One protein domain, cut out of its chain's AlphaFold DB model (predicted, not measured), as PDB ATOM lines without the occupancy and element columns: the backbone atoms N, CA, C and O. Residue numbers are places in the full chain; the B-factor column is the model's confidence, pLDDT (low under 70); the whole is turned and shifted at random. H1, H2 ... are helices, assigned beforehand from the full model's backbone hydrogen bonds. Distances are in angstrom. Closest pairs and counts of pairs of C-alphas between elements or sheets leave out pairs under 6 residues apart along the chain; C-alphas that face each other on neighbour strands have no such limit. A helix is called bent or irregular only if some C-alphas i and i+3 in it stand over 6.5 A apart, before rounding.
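What this domain is: This is residues 9 to 144 of the 294 residues of an uncharacterized protein of Natronorubrum bangense (UniProt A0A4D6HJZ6). Two helical hairpins, H2 with H3 and H4 with H5, meet near residue 82 and spread from there as an open V. H1 comes before them and runs past the corner of the V, near the first part of H4 but touching no helix; its residues 9 to 17 stick out, as do residues 138 to 144 of H5. The printed part has 136 residues, with five named helices, H1 to H5 in that order, and no named strand; its class is all helix. It is loose, with a radius of gyration of the C-alphas of 20.0 A, and the C-alphas span 51 by 44 by 36 A.

Where its parts are: H1 holds residues 9 to 31, 32.0 A from first to last C-alpha, and begins at C-alpha 9, (-16.116, 38.351, -25.006). H2 holds residues 36 to 57 and is 32.2 A long. H3 holds residues 64 to 81, 25.4 A, and ends at C-alpha 81, (-8.664, 17.239, 2.801). H4, the longest helix by residues, holds residues 83 to 112 and is 39.0 A long. H5 holds residues 116 to 144, 41.7 A, and ends at C-alpha 144, (-12.487, -0.315, -8.725). H1 and H4 are only just irregular: C-alphas 14 and 17 are 6.6 A apart, and C-alphas 88 and 91 are 6.9 A apart. H1 has a kink of 33 degrees near residue 16, H4 one of 52 degrees near residue 90, and H5 one of 28 degrees near residue 132.

How they stand to each other: H1 and H4 are close but not clearly touching; their closest C-alphas, of Val 22 and Val 89, are 7.6 A apart. They run opposite ways at a shallow tilt of 33 degrees, only just short of steep. H1 is apart from H2, H3 and H5. H2 and H3 form a hairpin: they touch, closest at the C-alphas of Gly 48 and Ser 70, 4.8 A apart, and run opposite ways at a shallow tilt of 24 degrees. H3 and H4 are close but not clearly touching, with their closest C-alphas, of Leu 79 and Leu 86, 7.9 A apart; at 71 degrees they are only just about perpendicular. H4 and H5 form the second hairpin: they touch, closest at the C-alphas of Gly 98 and Gly 122, 4.1 A apart, and run opposite ways at a shallow tilt of 20 degrees. H2 is apart from H4 and H5, and H3 is apart from H5. In H3 every O i to N i+4 pair is within hydrogen-bond range; in H1 16 of 19 are, in H2 16 of 18, in H4 23 of 26 and in H5 23 of 25.

The domain as a whole: The two C-alphas farthest apart, of Glu 10 and Ser 59, are 58.1 A apart. The printed part has no cut. No link is long: H1 to H2, H3 to H4 and H4 to H5 are tight links, and H2 to H3 is a short one. The mean pLDDT of the printed part is 82.0; 17 residues are under 70, among them residues 28 to 31, 86 to 88 and 139 to 144.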
ATOM      1  N   ASP A   9     -14.920  39.200 -24.969       87.19
ATOM      2  CA  ASP A   9     -16.116  38.351 -25.006       87.19
ATOM      3  C   ASP A   9     -15.776  36.929 -25.458       87.19
ATOM      4  O   ASP A   9     -16.290  35.957 -24.907       87.19
ATOM      5  N   GLU A  10     -14.840  36.791 -26.401       86.31
ATOM      6  CA  GLU A  10     -14.354  35.483 -26.847       86.31
ATOM      7  C   GLU A  10     -13.569  34.767 -25.735       86.31
ATOM      8  O   GLU A  10     -13.725  33.562 -25.515       86.31
ATOM      9  N   LEU A  11     -12.766  35.520 -24.978       81.12
ATOM     10  CA  LEU A  11     -11.983  34.991 -23.864       81.12
ATOM     11  C   LEU A  11     -12.887  34.580 -22.694       81.12
ATOM     12  O   LEU A  11     -12.720  33.497 -22.131       81.12
ATOM     13  N   ARG A  12     -13.911  35.385 -22.390       86.56
ATOM     14  CA  ARG A  12     -14.946  35.047 -21.407       86.56
ATOM     15  C   ARG A  12     -15.708  33.781 -21.800       86.56
ATOM     16  O   ARG A  12     -15.852  32.887 -20.972       86.56
ATOM     17  N   HIS A  13     -16.100  33.648 -23.068       89.81
ATOM     18  CA  HIS A  13     -16.831  32.471 -23.544       89.81
ATOM     19  C   HIS A  13     -16.014  31.169 -23.442       89.81
ATOM     20  O   HIS A  13     -16.584  30.098 -23.235       89.81
ATOM     21  N   ARG A  14     -14.675  31.242 -23.520       81.75
ATOM     22  CA  ARG A  14     -13.788  30.090 -23.275       81.75
ATOM     23  C   ARG A  14     -13.599  29.762 -21.791       81.75
ATOM     24  O   ARG A  14     -13.389  28.595 -21.467       81.75
ATOM     25  N   ILE A  15     -13.656  30.758 -20.904       83.94
ATOM     26  CA  ILE A  15     -13.431  30.574 -19.460       83.94
ATOM     27  C   ILE A  15     -14.707  30.141 -18.731       83.94
ATOM     28  O   ILE A  15     -14.629  29.285 -17.852       83.94
ATOM     29  N   ASP A  16     -15.875  30.656 -19.114       89.31
ATOM     30  CA  ASP A  16     -17.170  30.338 -18.494       89.31
ATOM     31  C   ASP A  16     -17.446  28.822 -18.314       89.31
ATOM     32  O   ASP A  16     -17.859  28.425 -17.218       89.31
ATOM     33  N   PRO A  17     -17.184  27.922 -19.288       85.62
ATOM     34  CA  PRO A  17     -17.399  26.482 -19.097       85.62
ATOM     35  C   PRO A  17     -16.387  25.824 -18.145       85.62
ATOM     36  O   PRO A  17     -16.654  24.753 -17.601       85.62
ATOM     37  N   VAL A  18     -15.215  26.430 -17.948       76.06
ATOM     38  CA  VAL A  18     -14.225  25.963 -16.966       76.06
ATOM     39  C   VAL A  18     -14.621  26.447 -15.577       76.06
ATOM     40  O   VAL A  18     -14.610  25.666 -14.629       76.06
ATOM     41  N   LEU A  19     -15.026  27.714 -15.471       78.56
ATOM     42  CA  LEU A  19     -15.438  28.329 -14.216       78.56
ATOM     43  C   LEU A  19     -16.673  27.632 -13.632       78.56
ATOM     44  O   LEU A  19     -16.682  27.302 -12.451       78.56
ATOM     45  N   THR A  20     -17.674  27.337 -14.465       80.94
ATOM     46  CA  THR A  20     -18.880  26.606 -14.039       80.94
ATOM     47  C   THR A  20     -18.553  25.195 -13.560       80.94
ATOM     48  O   THR A  20     -19.018  24.806 -12.499       80.94
ATOM     49  N   LYS A  21     -17.653  24.460 -14.231       76.12
ATOM     50  CA  LYS A  21     -17.189  23.145 -13.746       76.12
ATOM     51  C   LYS A  21     -16.469  23.207 -12.397       76.12
ATOM     52  O   LYS A  21     -16.602  22.281 -11.602       76.12
ATOM     53  N   VAL A  22     -15.694  24.263 -12.145       70.88
ATOM     54  CA  VAL A  22     -15.005  24.461 -10.858       70.88
ATOM     55  C   VAL A  22     -16.010  24.777  -9.749       70.88
ATOM     56  O   VAL A  22     -15.926  24.191  -8.671       70.88
ATOM     57  N   VAL A  23     -16.979  25.656 -10.019       77.50
ATOM     58  CA  VAL A  23     -18.033  26.027  -9.062       77.50
ATOM     59  C   VAL A  23     -18.953  24.838  -8.763       77.50
ATOM     60  O   VAL A  23     -19.142  24.512  -7.594       77.50
ATOM     61  N   ASP A  24     -19.415  24.117  -9.787       77.38
ATOM     62  CA  ASP A  24     -20.245  22.912  -9.637       77.38
ATOM     63  C   ASP A  24     -19.510  21.798  -8.871       77.38
ATOM     64  O   ASP A  24     -20.112  21.053  -8.095       77.38
ATOM     65  N   GLY A  25     -18.191  21.678  -9.070       70.81
ATOM     66  CA  GLY A  25     -17.344  20.773  -8.292       70.81
ATOM     67  C   GLY A  25     -17.295  21.157  -6.811       70.81
ATOM     68  O   GLY A  25     -17.391  20.287  -5.947       70.81
ATOM     69  N   GLY A  26     -17.213  22.456  -6.515       67.88
ATOM     70  CA  GLY A  26     -17.266  22.985  -5.153       67.88
ATOM     71  C   GLY A  26     -18.615  22.750  -4.470       67.88
ATOM     72  O   GLY A  26     -18.649  22.313  -3.321       67.88
ATOM     73  N   GLU A  27     -19.727  22.974  -5.172       74.38
ATOM     74  CA  GLU A  27     -21.072  22.740  -4.630       74.38
ATOM     75  C   GLU A  27     -21.355  21.255  -4.379       74.38
ATOM     76  O   GLU A  27     -21.936  20.910  -3.349       74.38
ATOM     77  N   ARG A  28     -20.889  20.355  -5.258       67.12
ATOM     78  CA  ARG A  28     -20.971  18.905  -5.010       67.12
ATOM     79  C   ARG A  28     -20.202  18.486  -3.762       67.12
ATOM     80  O   ARG A  28     -20.717  17.689  -2.988       67.12
ATOM     81  N   LEU A  29     -19.019  19.054  -3.540       59.25
ATOM     82  CA  LEU A  29     -18.183  18.747  -2.378       59.25
ATOM     83  C   LEU A  29     -18.767  19.285  -1.069       59.25
ATOM     84  O   LEU A  29     -18.732  18.597  -0.054       59.25
ATOM     85  N   LEU A  30     -19.339  20.491  -1.080       65.06
ATOM     86  CA  LEU A  30     -20.028  21.048   0.091       65.06
ATOM     87  C   LEU A  30     -21.384  20.373   0.353       65.06
ATOM     88  O   LEU A  30     -21.905  20.451   1.465       65.06
ATOM     89  N   GLY A  31     -21.954  19.723  -0.665       69.62
ATOM     90  CA  GLY A  31     -23.193  18.955  -0.574       69.62
ATOM     91  C   GLY A  31     -23.010  17.511  -0.096       69.62
ATOM     92  O   GLY A  31     -23.988  16.889   0.333       69.62
ATOM     93  N   GLU A  32     -21.792  16.963  -0.143       72.88
ATOM     94  CA  GLU A  32     -21.508  15.646   0.421       72.88
ATOM     95  C   GLU A  32     -21.620  15.685   1.948       72.88
ATOM     96  O   GLU A  32     -21.199  16.626   2.623       72.88
ATOM     97  N   ARG A  33     -22.238  14.645   2.519       74.50
ATOM     98  CA  ARG A  33     -22.384  14.554   3.973       74.50
ATOM     99  C   ARG A  33     -20.983  14.460   4.585       74.50
ATOM    100  O   ARG A  33     -20.245  13.556   4.192       74.50
ATOM    101  N   PRO A  34     -20.620  15.328   5.550       78.12
ATOM    102  CA  PRO A  34     -19.302  15.292   6.165       78.12
ATOM    103  C   PRO A  34     -19.061  13.907   6.766       78.12
ATOM    104  O   PRO A  34     -19.771  13.473   7.676       78.12
ATOM    105  N   THR A  35     -18.085  13.192   6.214       83.81
ATOM    106  CA  THR A  35     -17.685  11.883   6.732       83.81
ATOM    107  C   THR A  35     -16.838  12.070   7.994       83.81
ATOM    108  O   THR A  35     -16.229  13.123   8.204       83.81
ATOM    109  N   MET A  36     -16.764  11.037   8.838       78.50
ATOM    110  CA  MET A  36     -15.917  11.060  10.041       78.50
ATOM    111  C   MET A  36     -14.437  11.326   9.722       78.50
ATOM    112  O   MET A  36     -13.738  11.930  10.529       78.50
ATOM    113  N   GLU A  37     -13.974  10.940   8.531       78.50
ATOM    114  CA  GLU A  37     -12.623  11.230   8.039       78.50
ATOM    115  C   GLU A  37     -12.378  12.737   7.894       78.50
ATOM    116  O   GLU A  37     -11.372  13.237   8.388       78.50
ATOM    117  N   HIS A  38     -13.316  13.485   7.304       81.19
ATOM    118  CA  HIS A  38     -13.186  14.940   7.164       81.19
ATOM    119  C   HIS A  38     -13.113  15.625   8.527       81.19
ATOM    120  O   HIS A  38     -12.298  16.522   8.728       81.19
ATOM    121  N   VAL A  39     -13.935  15.180   9.481       81.88
ATOM    122  CA  VAL A  39     -13.917  15.707  10.853       81.88
ATOM    123  C   VAL A  39     -12.555  15.464  11.503       81.88
ATOM    124  O   VAL A  39     -11.994  16.369  12.120       81.88
ATOM    125  N   LEU A  40     -12.000  14.266  11.328       82.00
ATOM    126  CA  LEU A  40     -10.714  13.874  11.893       82.00
ATOM    127  C   LEU A  40      -9.538  14.615  11.229       82.00
ATOM    128  O   LEU A  40      -8.641  15.082  11.928       82.00
ATOM    129  N   LEU A  41      -9.571  14.821   9.909       84.50
ATOM    130  CA  LEU A  41      -8.580  15.625   9.182       84.50
ATOM    131  C   LEU A  41      -8.634  17.106   9.570       84.50
ATOM    132  O   LEU A  41      -7.592  17.725   9.772       84.50
ATOM    133  N   VAL A  42      -9.833  17.678   9.720       88.75
ATOM    134  CA  VAL A  42     -10.002  19.052  10.218       88.75
ATOM    135  C   VAL A  42      -9.481  19.166  11.649       88.75
ATOM    136  O   VAL A  42      -8.796  20.136  11.972       88.75
ATOM    137  N   LEU A  43      -9.738  18.170  12.498       89.12
ATOM    138  CA  LEU A  43      -9.194  18.129  13.852       89.12
ATOM    139  C   LEU A  43      -7.659  18.102  13.838       89.12
ATOM    140  O   LEU A  43      -7.042  18.923  14.515       89.12
ATOM    141  N   PHE A  44      -7.034  17.221  13.051       91.31
ATOM    142  CA  PHE A  44      -5.574  17.179  12.913       91.31
ATOM    143  C   PHE A  44      -4.995  18.473  12.356       91.31
ATOM    144  O   PHE A  44      -3.944  18.910  12.819       91.31
ATOM    145  N   LEU A  45      -5.687  19.124  11.423       93.50
ATOM    146  CA  LEU A  45      -5.283  20.425  10.910       93.50
ATOM    147  C   LEU A  45      -5.289  21.484  12.020       93.50
ATOM    148  O   LEU A  45      -4.306  22.202  12.188       93.50
ATOM    149  N   VAL A  46      -6.364  21.558  12.810       94.69
ATOM    150  CA  VAL A  46      -6.485  22.508  13.928       94.69
ATOM    151  C   VAL A  46      -5.426  22.240  14.998       94.69
ATOM    152  O   VAL A  46      -4.733  23.168  15.417       94.69
ATOM    153  N   VAL A  47      -5.259  20.979  15.409       93.19
ATOM    154  CA  VAL A  47      -4.249  20.573  16.400       93.19
ATOM    155  C   VAL A  47      -2.839  20.835  15.873       93.19
ATOM    156  O   VAL A  47      -2.018  21.390  16.598       93.19
ATOM    157  N   GLY A  48      -2.563  20.522  14.607       93.44
ATOM    158  CA  GLY A  48      -1.284  20.794  13.958       93.44
ATOM    159  C   GLY A  48      -0.949  22.285  13.950       93.44
ATOM    160  O   GLY A  48       0.143  22.664  14.360       93.44
ATOM    161  N   VAL A  49      -1.898  23.153  13.580       95.69
ATOM    162  CA  VAL A  49      -1.714  24.618  13.626       95.69
ATOM    163  C   VAL A  49      -1.469  25.110  15.052       95.69
ATOM    164  O   VAL A  49      -0.599  25.956  15.270       95.69
ATOM    165  N   TYR A  50      -2.219  24.587  16.025       96.62
ATOM    166  CA  TYR A  50      -2.020  24.913  17.433       96.62
ATOM    167  C   TYR A  50      -0.616  24.513  17.906       96.62
ATOM    168  O   TYR A  50       0.098  25.348  18.458       96.62
ATOM    169  N   MET A  51      -0.179  23.284  17.619       94.81
ATOM    170  CA  MET A  51       1.155  22.791  17.973       94.81
ATOM    171  C   MET A  51       2.272  23.562  17.270       94.81
ATOM    172  O   MET A  51       3.275  23.875  17.903       94.81
ATOM    173  N   TYR A  52       2.100  23.923  15.997       95.19
ATOM    174  CA  TYR A  52       3.087  24.709  15.255       95.19
ATOM    175  C   TYR A  52       3.293  26.094  15.879       95.19
ATOM    176  O   TYR A  52       4.420  26.581  15.975       95.19
ATOM    177  N   ARG A  53       2.205  26.718  16.355       97.19
ATOM    178  CA  ARG A  53       2.275  27.975  17.111       97.19
ATOM    179  C   ARG A  53       2.899  27.782  18.489       97.19
ATOM    180  O   ARG A  53       3.816  28.524  18.827       97.19
ATOM    181  N   GLY A  54       2.454  26.778  19.242       93.56
ATOM    182  CA  GLY A  54       2.996  26.463  20.567       93.56
ATOM    183  C   GLY A  54       4.483  26.108  20.533       93.56
ATOM    184  O   GLY A  54       5.210  26.409  21.470       93.56
ATOM    185  N   ALA A  55       4.982  25.573  19.415       94.00
ATOM    186  CA  ALA A  55       6.397  25.261  19.260       94.00
ATOM    187  C   ALA A  55       7.316  26.492  19.395       94.00
ATOM    188  O   ALA A  55       8.490  26.341  19.714       94.00
ATOM    189  N   SER A  56       6.787  27.705  19.190       93.38
ATOM    190  CA  SER A  56       7.532  28.953  19.406       93.38
ATOM    191  C   SER A  56       7.812  29.301  20.868       93.38
ATOM    192  O   SER A  56       8.596  30.210  21.124       93.38
ATOM    193  N   GLU A  57       7.218  28.573  21.813       92.88
ATOM    194  CA  GLU A  57       7.473  28.740  23.246       92.88
ATOM    195  C   GLU A  57       8.715  27.961  23.724       92.88
ATOM    196  O   GLU A  57       9.225  28.230  24.813       92.88
ATOM    197  N   PHE A  58       9.233  27.021  22.922       88.69
ATOM    198  CA  PHE A  58      10.448  26.266  23.247       88.69
ATOM    199  C   PHE A  58      11.731  27.050  22.933       88.69
ATOM    200  O   PHE A  58      11.733  28.042  22.203       88.69
ATOM    201  N   SER A  59      12.858  26.575  23.472       87.00
ATOM    202  CA  SER A  59      14.178  27.099  23.115       87.00
ATOM    203  C   SER A  59      14.474  26.872  21.618       87.00
ATOM    204  O   SER A  59      13.970  25.908  21.034       87.00
ATOM    205  N   PRO A  60      15.324  27.697  20.974       84.12
ATOM    206  CA  PRO A  60      15.581  27.588  19.534       84.12
ATOM    207  C   PRO A  60      16.100  26.216  19.073       84.12
ATOM    208  O   PRO A  60      15.845  25.817  17.939       84.12
ATOM    209  N   ALA A  61      16.809  25.489  19.944       72.56
ATOM    210  CA  ALA A  61      17.285  24.138  19.654       72.56
ATOM    211  C   ALA A  61      16.124  23.123  19.630       72.56
ATOM    212  O   ALA A  61      15.948  22.410  18.642       72.56
ATOM    213  N   ALA A  62      15.271  23.141  20.660       75.81
ATOM    214  CA  ALA A  62      14.157  22.205  20.826       75.81
ATOM    215  C   ALA A  62      12.926  22.532  19.954       75.81
ATOM    216  O   ALA A  62      12.060  21.686  19.756       75.81
ATOM    217  N   GLN A  63      12.834  23.748  19.410       87.44
ATOM    218  CA  GLN A  63      11.709  24.209  18.589       87.44
ATOM    219  C   GLN A  63      11.628  23.522  17.213       87.44
ATOM    220  O   GLN A  63      10.535  23.343  16.669       87.44
ATOM    221  N   THR A  64      12.766  23.128  16.637       77.31
ATOM    222  CA  THR A  64      12.840  22.642  15.248       77.31
ATOM    223  C   THR A  64      12.054  21.351  15.024       77.31
ATOM    224  O   THR A  64      11.291  21.249  14.061       77.31
ATOM    225  N   PHE A  65      12.178  20.379  15.930       84.38
ATOM    226  CA  PHE A  65      11.519  19.083  15.788       84.38
ATOM    227  C   PHE A  65       9.978  19.173  15.871       84.38
ATOM    228  O   PHE A  65       9.312  18.742  14.922       84.38
ATOM    229  N   PRO A  66       9.369  19.799  16.901       83.06
ATOM    230  CA  PRO A  66       7.920  19.996  16.961       83.06
ATOM    231  C   PRO A  66       7.370  20.811  15.788       83.06
ATOM    232  O   PRO A  66       6.279  20.513  15.299       83.06
ATOM    233  N   GLN A  67       8.115  21.812  15.299       89.00
ATOM    234  CA  GLN A  67       7.714  22.595  14.125       89.00
ATOM    235  C   GLN A  67       7.682  21.763  12.849       89.00
ATOM    236  O   GLN A  67       6.725  21.869  12.084       89.00
ATOM    237  N   MET A  68       8.693  20.925  12.616       79.81
ATOM    238  CA  MET A  68       8.698  20.054  11.444       79.81
ATOM    239  C   MET A  68       7.568  19.027  11.505       79.81
ATOM    240  O   MET A  68       6.865  18.845  10.514       79.81
ATOM    241  N   MET A  69       7.340  18.410  12.668       88.06
ATOM    242  CA  MET A  69       6.276  17.417  12.833       88.06
ATOM    243  C   MET A  69       4.881  18.023  12.660       88.06
ATOM    244  O   MET A  69       4.084  17.519  11.874       88.06
ATOM    245  N   SER A  70       4.596  19.138  13.334       86.19
ATOM    246  CA  SER A  70       3.312  19.836  13.185       86.19
ATOM    247  C   SER A  70       3.126  20.419  11.780       86.19
ATOM    248  O   SER A  70       2.034  20.325  11.223       86.19
ATOM    249  N   GLY A  71       4.193  20.935  11.161       86.00
ATOM    250  CA  GLY A  71       4.200  21.366   9.765       86.00
ATOM    251  C   GLY A  71       3.853  20.227   8.807       86.00
ATOM    252  O   GLY A  71       2.977  20.388   7.957       86.00
ATOM    253  N   ALA A  72       4.460  19.053   8.987       79.56
ATOM    254  CA  ALA A  72       4.128  17.860   8.216       79.56
ATOM    255  C   ALA A  72       2.659  17.455   8.416       79.56
ATOM    256  O   ALA A  72       1.954  17.242   7.432       79.56
ATOM    257  N   THR A  73       2.155  17.425   9.655       87.50
ATOM    258  CA  THR A  73       0.741  17.130   9.940       87.50
ATOM    259  C   THR A  73      -0.204  18.115   9.252       87.50
ATOM    260  O   THR A  73      -1.203  17.682   8.678       87.50
ATOM    261  N   ILE A  74       0.105  19.417   9.260       88.12
ATOM    262  CA  ILE A  74      -0.680  20.446   8.559       88.12
ATOM    263  C   ILE A  74      -0.698  20.165   7.057       88.12
ATOM    264  O   ILE A  74      -1.771  20.119   6.458       88.12
ATOM    265  N   VAL A  75       0.474  19.942   6.453       80.44
ATOM    266  CA  VAL A  75       0.601  19.683   5.014       80.44
ATOM    267  C   VAL A  75      -0.145  18.410   4.622       80.44
ATOM    268  O   VAL A  75      -0.946  18.451   3.693       80.44
ATOM    269  N   PHE A  76       0.038  17.300   5.341       78.94
ATOM    270  CA  PHE A  76      -0.667  16.050   5.052       78.94
ATOM    271  C   PHE A  76      -2.175  16.172   5.254       78.94
ATOM    272  O   PHE A  76      -2.932  15.715   4.404       78.94
ATOM    273  N   SER A  77      -2.623  16.833   6.326       82.94
ATOM    274  CA  SER A  77      -4.056  17.043   6.565       82.94
ATOM    275  C   SER A  77      -4.673  17.892   5.458       82.94
ATOM    276  O   SER A  77      -5.734  17.541   4.956       82.94
ATOM    277  N   LEU A  78      -3.993  18.955   5.011       84.81
ATOM    278  CA  LEU A  78      -4.433  19.769   3.876       84.81
ATOM    279  C   LEU A  78      -4.440  18.983   2.569       84.81
ATOM    280  O   LEU A  78      -5.410  19.077   1.830       84.81
ATOM    281  N   LEU A  79      -3.397  18.201   2.281       79.75
ATOM    282  CA  LEU A  79      -3.324  17.384   1.068       79.75
ATOM    283  C   LEU A  79      -4.411  16.310   1.032       79.75
ATOM    284  O   LEU A  79      -4.953  16.047  -0.036       79.75
ATOM    285  N   LEU A  80      -4.745  15.708   2.176       81.38
ATOM    286  CA  LEU A  80      -5.809  14.713   2.284       81.38
ATOM    287  C   LEU A  80      -7.196  15.354   2.209       81.38
ATOM    288  O   LEU A  80      -8.040  14.873   1.461       81.38
ATOM    289  N   LEU A  81      -7.412  16.482   2.890       83.00
ATOM    290  CA  LEU A  81      -8.664  17.239   2.801       83.00
ATOM    291  C   LEU A  81      -8.893  17.743   1.369       83.00
ATOM    292  O   LEU A  81      -9.994  17.685   0.830       83.00
ATOM    293  N   ALA A  82      -7.816  18.191   0.729       79.88
ATOM    294  CA  ALA A  82      -7.811  18.615  -0.653       79.88
ATOM    295  C   ALA A  82      -7.634  17.446  -1.625       79.88
ATOM    296  O   ALA A  82      -7.591  17.709  -2.812       79.88
ATOM    297  N   ARG A  83      -7.558  16.175  -1.207       79.50
ATOM    298  CA  ARG A  83      -7.303  15.041  -2.121       79.50
ATOM    299  C   ARG A  83      -8.372  14.952  -3.202       79.50
ATOM    300  O   ARG A  83      -8.047  14.831  -4.381       79.50
ATOM    301  N   ASN A  84      -9.633  15.089  -2.798       69.75
ATOM    302  CA  ASN A  84     -10.777  15.100  -3.710       69.75
ATOM    303  C   ASN A  84     -10.739  16.323  -4.654       69.75
ATOM    304  O   ASN A  84     -11.104  16.248  -5.829       69.75
ATOM    305  N   TYR A  85     -10.201  17.445  -4.163       70.06
ATOM    306  CA  TYR A  85      -9.989  18.663  -4.943       70.06
ATOM    307  C   TYR A  85      -8.776  18.568  -5.883       70.06
ATOM    308  O   TYR A  85      -8.854  19.001  -7.023       70.06
ATOM    309  N   LEU A  86      -7.667  17.963  -5.459       69.00
ATOM    310  CA  LEU A  86      -6.427  17.796  -6.218       69.00
ATOM    311  C   LEU A  86      -6.606  16.812  -7.368       69.00
ATOM    312  O   LEU A  86      -6.004  17.010  -8.413       69.00
ATOM    313  N   GLN A  87      -7.450  15.792  -7.232       68.88
ATOM    314  CA  GLN A  87      -7.756  14.910  -8.361       68.88
ATOM    315  C   GLN A  87      -8.531  15.638  -9.466       68.88
ATOM    316  O   GLN A  87      -8.276  15.418 -10.648       68.88
ATOM    317  N   THR A  88      -9.430  16.547  -9.087       68.44
ATOM    318  CA  THR A  88     -10.293  17.262 -10.038       68.44
ATOM    319  C   THR A  88      -9.624  18.520 -10.596       68.44
ATOM    320  O   THR A  88      -9.622  18.771 -11.799       68.44
ATOM    321  N   VAL A  89      -9.038  19.322  -9.711       70.69
ATOM    322  CA  VAL A  89      -8.504  20.656  -9.991       70.69
ATOM    323  C   VAL A  89      -6.980  20.653 -10.084       70.69
ATOM    324  O   VAL A  89      -6.419  21.524 -10.740       70.69
ATOM    325  N   GLY A  90      -6.290  19.662  -9.515       76.44
ATOM    326  CA  GLY A  90      -4.826  19.563  -9.567       76.44
ATOM    327  C   GLY A  90      -4.260  19.494 -10.989       76.44
ATOM    328  O   GLY A  90      -3.385  20.302 -11.288       76.44
ATOM    329  N   PRO A  91      -4.769  18.645 -11.906       78.62
ATOM    330  CA  PRO A  91      -4.315  18.644 -13.299       78.62
ATOM    331  C   PRO A  91      -4.563  19.980 -14.001       78.62
ATOM    332  O   PRO A  91      -3.764  20.404 -14.829       78.62
ATOM    333  N   LEU A  92      -5.656  20.667 -13.655       76.69
ATOM    334  CA  LEU A  92      -6.013  21.953 -14.246       76.69
ATOM    335  C   LEU A  92      -5.109  23.079 -13.731       76.69
ATOM    336  O   LEU A  92      -4.567  23.835 -14.529       76.69
ATOM    337  N   LEU A  93      -4.882  23.151 -12.418       75.31
ATOM    338  CA  LEU A  93      -3.934  24.083 -11.807       75.31
ATOM    339  C   LEU A  93      -2.510  23.824 -12.289       75.31
ATOM    340  O   LEU A  93      -1.808  24.776 -12.610       75.31
ATOM    341  N   ALA A  94      -2.097  22.562 -12.390       79.50
ATOM    342  CA  ALA A  94      -0.795  22.204 -12.926       79.50
ATOM    343  C   ALA A  94      -0.673  22.614 -14.404       79.50
ATOM    344  O   ALA A  94       0.302  23.248 -14.787       79.50
ATOM    345  N   ALA A  95      -1.685  22.366 -15.236       82.62
ATOM    346  CA  ALA A  95      -1.666  22.813 -16.627       82.62
ATOM    347  C   ALA A  95      -1.604  24.347 -16.751       82.62
ATOM    348  O   ALA A  95      -0.825  24.860 -17.550       82.62
ATOM    349  N   VAL A  96      -2.380  25.080 -15.944       81.81
ATOM    350  CA  VAL A  96      -2.400  26.554 -15.941       81.81
ATOM    351  C   VAL A  96      -1.072  27.127 -15.444       81.81
ATOM    352  O   VAL A  96      -0.499  27.992 -16.103       81.81
ATOM    353  N   LEU A  97      -0.554  26.628 -14.320       80.56
ATOM    354  CA  LEU A  97       0.727  27.059 -13.758       80.56
ATOM    355  C   LEU A  97       1.886  26.702 -14.697       80.56
ATOM    356  O   LEU A  97       2.767  27.523 -14.928       80.56
ATOM    357  N   GLY A  98       1.861  25.504 -15.282       85.69
ATOM    358  CA  GLY A  98       2.835  25.061 -16.272       85.69
ATOM    359  C   GLY A  98       2.821  25.954 -17.509       85.69
ATOM    360  O   GLY A  98       3.873  26.431 -17.920       85.69
ATOM    361  N   ALA A  99       1.641  26.266 -18.053       88.25
ATOM    362  CA  ALA A  99       1.498  27.181 -19.185       88.25
ATOM    363  C   ALA A  99       1.990  28.600 -18.859       88.25
ATOM    364  O   ALA A  99       2.676  29.206 -19.680       88.25
ATOM    365  N   TYR A 100       1.692  29.105 -17.657       88.00
ATOM    366  CA  TYR A 100       2.188  30.398 -17.185       88.00
ATOM    367  C   TYR A 100       3.721  30.421 -17.110       88.00
ATOM    368  O   TYR A 100       4.344  31.319 -17.667       88.00
ATOM    369  N   LEU A 101       4.335  29.404 -16.498       86.44
ATOM    370  CA  LEU A 101       5.791  29.293 -16.374       86.44
ATOM    371  C   LEU A 101       6.490  29.119 -17.729       86.44
ATOM    372  O   LEU A 101       7.560  29.683 -17.938       86.44
ATOM    373  N   VAL A 102       5.888  28.380 -18.669       91.81
ATOM    374  CA  VAL A 102       6.404  28.265 -20.045       91.81
ATOM    375  C   VAL A 102       6.347  29.608 -20.761       91.81
ATOM    376  O   VAL A 102       7.312  29.976 -21.429       91.81
ATOM    377  N   TYR A 103       5.240  30.339 -20.629       92.12
ATOM    378  CA  TYR A 103       5.080  31.648 -21.253       92.12
ATOM    379  C   TYR A 103       6.084  32.663 -20.695       92.12
ATOM    380  O   TYR A 103       6.843  33.259 -21.459       92.12
ATOM    381  N   ASP A 104       6.137  32.809 -19.371       89.44
ATOM    382  CA  ASP A 104       7.017  33.758 -18.681       89.44
ATOM    383  C   ASP A 104       8.499  33.401 -18.865       89.44
ATOM    384  O   ASP A 104       9.326  34.249 -19.211       89.44
ATOM    385  N   GLY A 105       8.834  32.112 -18.745       88.75
ATOM    386  CA  GLY A 105      10.170  31.598 -19.027       88.75
ATOM    387  C   GLY A 105      10.580  31.800 -20.485       88.75
ATOM    388  O   GLY A 105      11.726  32.154 -20.749       88.75
ATOM    389  N   GLY A 106       9.653  31.638 -21.432       93.00
ATOM    390  CA  GLY A 106       9.892  31.884 -22.855       93.00
ATOM    391  C   GLY A 106      10.167  33.353 -23.160       93.00
ATOM    392  O   GLY A 106      11.148  33.655 -23.835       93.00
ATOM    393  N   MET A 107       9.358  34.262 -22.611       94.56
ATOM    394  CA  MET A 107       9.571  35.706 -22.758       94.56
ATOM    395  C   MET A 107      10.903  36.137 -22.133       94.56
ATOM    396  O   MET A 107      11.730  36.750 -22.801       94.56
ATOM    397  N   THR A 108      11.177  35.711 -20.898       90.88
ATOM    398  CA  THR A 108      12.426  36.040 -20.189       90.88
ATOM    399  C   THR A 108      13.660  35.465 -20.890       90.88
ATOM    400  O   THR A 108      14.726  36.086 -20.902       90.88
ATOM    401  N   PHE A 109      13.536  34.280 -21.495       93.56
ATOM    402  CA  PHE A 109      14.601  33.660 -22.279       93.56
ATOM    403  C   PHE A 109      14.884  34.428 -23.575       93.56
ATOM    404  O   PHE A 109      16.049  34.621 -23.907       93.56
ATOM    405  N   LEU A 110      13.851  34.898 -24.280       95.81
ATOM    406  CA  LEU A 110      14.020  35.703 -25.494       95.81
ATOM    407  C   LEU A 110      14.613  37.086 -25.202       95.81
ATOM    408  O   LEU A 110      15.444  37.557 -25.977       95.81
ATOM    409  N   ASP A 111      14.222  37.703 -24.086       96.12
ATOM    410  CA  ASP A 111      14.681  39.045 -23.719       96.12
ATOM    411  C   ASP A 111      16.099  39.042 -23.123       96.12
ATOM    412  O   ASP A 111      16.915  39.907 -23.445       96.12
ATOM    413  N   THR A 112      16.405  38.067 -22.260       94.44
ATOM    414  CA  THR A 112      17.601  38.097 -21.388       94.44
ATOM    415  C   THR A 112      18.486  36.856 -21.488       94.44
ATOM    416  O   THR A 112      19.641  36.903 -21.080       94.44
ATOM    417  N   GLY A 113      17.970  35.735 -21.998       93.25
ATOM    418  CA  GLY A 113      18.657  34.436 -22.001       93.25
ATOM    419  C   GLY A 113      18.532  33.621 -20.702       93.25
ATOM    420  O   GLY A 113      18.796  32.420 -20.719       93.25
ATOM    421  N   ASP A 114      18.055  34.213 -19.601       92.69
ATOM    422  CA  ASP A 114      18.036  33.583 -18.265       92.69
ATOM    423  C   ASP A 114      16.756  32.777 -17.950       92.69
ATOM    424  O   ASP A 114      16.686  32.052 -16.956       92.69
ATOM    425  N   GLY A 115      15.733  32.836 -18.811       90.88
ATOM    426  CA  GLY A 115      14.427  32.191 -18.585       90.88
ATOM    427  C   GLY A 115      14.395  30.657 -18.702       90.88
ATOM    428  O   GLY A 115      13.337  30.045 -18.538       90.88
ATOM    429  N   LEU A 116      15.532  30.007 -18.974       92.56
ATOM    430  CA  LEU A 116      15.598  28.580 -19.312       92.56
ATOM    431  C   LEU A 116      15.088  27.663 -18.184       92.56
ATOM    432  O   LEU A 116      14.397  26.682 -18.457       92.56
ATOM    433  N   LEU A 117      15.365  27.988 -16.915       84.44
ATOM    434  CA  LEU A 117      14.877  27.198 -15.774       84.44
ATOM    435  C   LEU A 117      13.350  27.266 -15.617       84.44
ATOM    436  O   LEU A 117      12.712  26.242 -15.360       84.44
ATOM    437  N   TYR A 118      12.749  28.443 -15.814       83.81
ATOM    438  CA  TYR A 118      11.294  28.621 -15.783       83.81
ATOM    439  C   TYR A 118      10.617  27.892 -16.948       83.81
ATOM    440  O   TYR A 118       9.607  27.217 -16.761       83.81
ATOM    441  N   LEU A 119      11.236  27.924 -18.131       88.31
ATOM    442  CA  LEU A 119      10.736  27.229 -19.313       88.31
ATOM    443  C   LEU A 119      10.782  25.701 -19.158       88.31
ATOM    444  O   LEU A 119       9.797  25.020 -19.458       88.31
ATOM    445  N   ILE A 120      11.887  25.147 -18.644       89.69
ATOM    446  CA  ILE A 120      12.010  23.704 -18.382       89.69
ATOM    447  C   ILE A 120      11.021  23.272 -17.299       89.69
ATOM    448  O   ILE A 120      10.282  22.310 -17.502       89.69
ATOM    449  N   SER A 121      10.972  23.983 -16.169       79.81
ATOM    450  CA  SER A 121      10.066  23.641 -15.065       79.81
ATOM    451  C   SER A 121       8.598  23.728 -15.484       79.81
ATOM    452  O   SER A 121       7.846  22.790 -15.226       79.81
ATOM    453  N   GLY A 122       8.201  24.771 -16.219       85.69
ATOM    454  CA  GLY A 122       6.855  24.894 -16.773       85.69
ATOM    455  C   GLY A 122       6.502  23.763 -17.743       85.69
ATOM    456  O   GLY A 122       5.414  23.193 -17.654       85.69
ATOM    457  N   THR A 123       7.433  23.383 -18.626       88.56
ATOM    458  CA  THR A 123       7.223  22.302 -19.606       88.56
ATOM    459  C   THR A 123       7.061  20.950 -18.914       88.56
ATOM    460  O   THR A 123       6.131  20.206 -19.222       88.56
ATOM    461  N   VAL A 124       7.925  20.642 -17.940       87.81
ATOM    462  CA  VAL A 124       7.833  19.419 -17.128       87.81
ATOM    463  C   VAL A 124       6.494  19.361 -16.395       87.81
ATOM    464  O   VAL A 124       5.851  18.314 -16.374       87.81
ATOM    465  N   LEU A 125       6.041  20.486 -15.842       82.06
ATOM    466  CA  LEU A 125       4.796  20.569 -15.085       82.06
ATOM    467  C   LEU A 125       3.559  20.398 -15.988       82.06
ATOM    468  O   LEU A 125       2.611  19.719 -15.600       82.06
ATOM    469  N   LEU A 126       3.604  20.901 -17.227       84.56
ATOM    470  CA  LEU A 126       2.592  20.652 -18.265       84.56
ATOM    471  C   LEU A 126       2.534  19.176 -18.686       84.56
ATOM    472  O   LEU A 126       1.452  18.594 -18.754       84.56
ATOM    473  N   VAL A 127       3.689  18.554 -18.934       84.88
ATOM    474  CA  VAL A 127       3.773  17.126 -19.283       84.88
ATOM    475  C   VAL A 127       3.273  16.260 -18.128       84.88
ATOM    476  O   VAL A 127       2.514  15.320 -18.354       84.88
ATOM    477  N   ALA A 128       3.634  16.601 -16.889       77.38
ATOM    478  CA  ALA A 128       3.131  15.929 -15.699       77.38
ATOM    479  C   ALA A 128       1.609  16.077 -15.572       77.38
ATOM    480  O   ALA A 128       0.932  15.083 -15.332       77.38
ATOM    481  N   ALA A 129       1.049  17.269 -15.803       81.62
ATOM    482  CA  ALA A 129      -0.395  17.500 -15.765       81.62
ATOM    483  C   ALA A 129      -1.158  16.650 -16.800       81.62
ATOM    484  O   ALA A 129      -2.206  16.079 -16.488       81.62
ATOM    485  N   ILE A 130      -0.615  16.529 -18.017       81.62
ATOM    486  CA  ILE A 130      -1.196  15.717 -19.097       81.62
ATOM    487  C   ILE A 130      -1.061  14.220 -18.780       81.62
ATOM    488  O   ILE A 130      -2.052  13.491 -18.816       81.62
ATOM    489  N   GLY A 131       0.134  13.763 -18.400       79.38
ATOM    490  CA  GLY A 131       0.396  12.354 -18.096       79.38
ATOM    491  C   GLY A 131      -0.338  11.849 -16.851       79.38
ATOM    492  O   GLY A 131      -0.771  10.696 -16.810       79.38
ATOM    493  N   PHE A 132      -0.540  12.711 -15.850       75.56
ATOM    494  CA  PHE A 132      -1.317  12.388 -14.655       75.56
ATOM    495  C   PHE A 132      -2.789  12.131 -15.000       75.56
ATOM    496  O   PHE A 132      -3.387  11.205 -14.462       75.56
ATOM    497  N   ARG A 133      -3.361  12.868 -15.961       73.75
ATOM    498  CA  ARG A 133      -4.736  12.637 -16.428       73.75
ATOM    499  C   ARG A 133      -4.905  11.262 -17.081       73.75
ATOM    500  O   ARG A 133      -5.914  10.606 -16.850       73.75
ATOM    501  N   GLU A 134      -3.928  10.828 -17.873       75.44
ATOM    502  CA  GLU A 134      -4.001   9.557 -18.606       75.44
ATOM    503  C   GLU A 134      -3.723   8.340 -17.717       75.44
ATOM    504  O   GLU A 134      -4.412   7.327 -17.822       75.44
ATOM    505  N   ARG A 135      -2.740   8.427 -16.810       72.00
ATOM    506  CA  ARG A 135      -2.358   7.290 -15.955       72.00
ATOM    507  C   ARG A 135      -3.215   7.129 -14.710       72.00
ATOM    508  O   ARG A 135      -3.397   6.010 -14.245       72.00
ATOM    509  N   PHE A 136      -3.723   8.221 -14.147       65.31
ATOM    510  CA  PHE A 136      -4.520   8.132 -12.927       65.31
ATOM    511  C   PHE A 136      -5.933   7.608 -13.219       65.31
ATOM    512  O   PHE A 136      -6.467   6.843 -12.424       65.31
ATOM    513  N   GLY A 137      -6.506   7.934 -14.386       64.56
ATOM    514  CA  GLY A 137      -7.794   7.384 -14.824       64.56
ATOM    515  C   GLY A 137      -7.752   5.866 -15.007       64.56
ATOM    516  O   GLY A 137      -8.580   5.158 -14.441       64.56
ATOM    517  N   SER A 138      -6.734   5.356 -15.707       70.31
ATOM    518  CA  SER A 138      -6.585   3.913 -15.931       70.31
ATOM    519  C   SER A 138      -6.260   3.140 -14.651       70.31
ATOM    520  O   SER A 138      -6.799   2.056 -14.436       70.31
ATOM    521  N   ALA A 139      -5.437   3.707 -13.763       62.28
ATOM    522  CA  ALA A 139      -5.144   3.090 -12.474       62.28
ATOM    523  C   ALA A 139      -6.403   2.993 -11.596       62.28
ATOM    524  O   ALA A 139      -6.685   1.928 -11.055       62.28
ATOM    525  N   VAL A 140      -7.200   4.060 -11.492       58.38
ATOM    526  CA  VAL A 140      -8.424   4.047 -10.672       58.38
ATOM    527  C   VAL A 140      -9.474   3.082 -11.229       58.38
ATOM    528  O   VAL A 140     -10.094   2.363 -10.450       58.38
ATOM    529  N   GLU A 141      -9.633   2.993 -12.553       65.25
ATOM    530  CA  GLU A 141     -10.528   2.002 -13.169       65.25
ATOM    531  C   GLU A 141     -10.086   0.561 -12.866       65.25
ATOM    532  O   GLU A 141     -10.927  -0.267 -12.519       65.25
ATOM    533  N   SER A 142      -8.778   0.272 -12.881       67.50
ATOM    534  CA  SER A 142      -8.263  -1.060 -12.519       67.50
ATOM    535  C   SER A 142      -8.435  -1.416 -11.037       67.50
ATOM    536  O   SER A 142      -8.613  -2.585 -10.715       67.50
ATOM    537  N   PHE A 143      -8.447  -0.428 -10.134       57.81
ATOM    538  CA  PHE A 143      -8.626  -0.655  -8.692       57.81
ATOM    539  C   PHE A 143     -10.095  -0.782  -8.260       57.81
ATOM    540  O   PHE A 143     -10.366  -1.349  -7.206       57.81
ATOM    541  N   VAL A 144     -11.045  -0.252  -9.037       61.03
ATOM    542  CA  VAL A 144     -12.487  -0.315  -8.725       61.03
ATOM    543  C   VAL A 144     -13.186  -1.469  -9.456       61.03
ATOM    544  O   VAL A 144     -14.215  -1.951  -8.983       61.03
TER     545      VAL A 144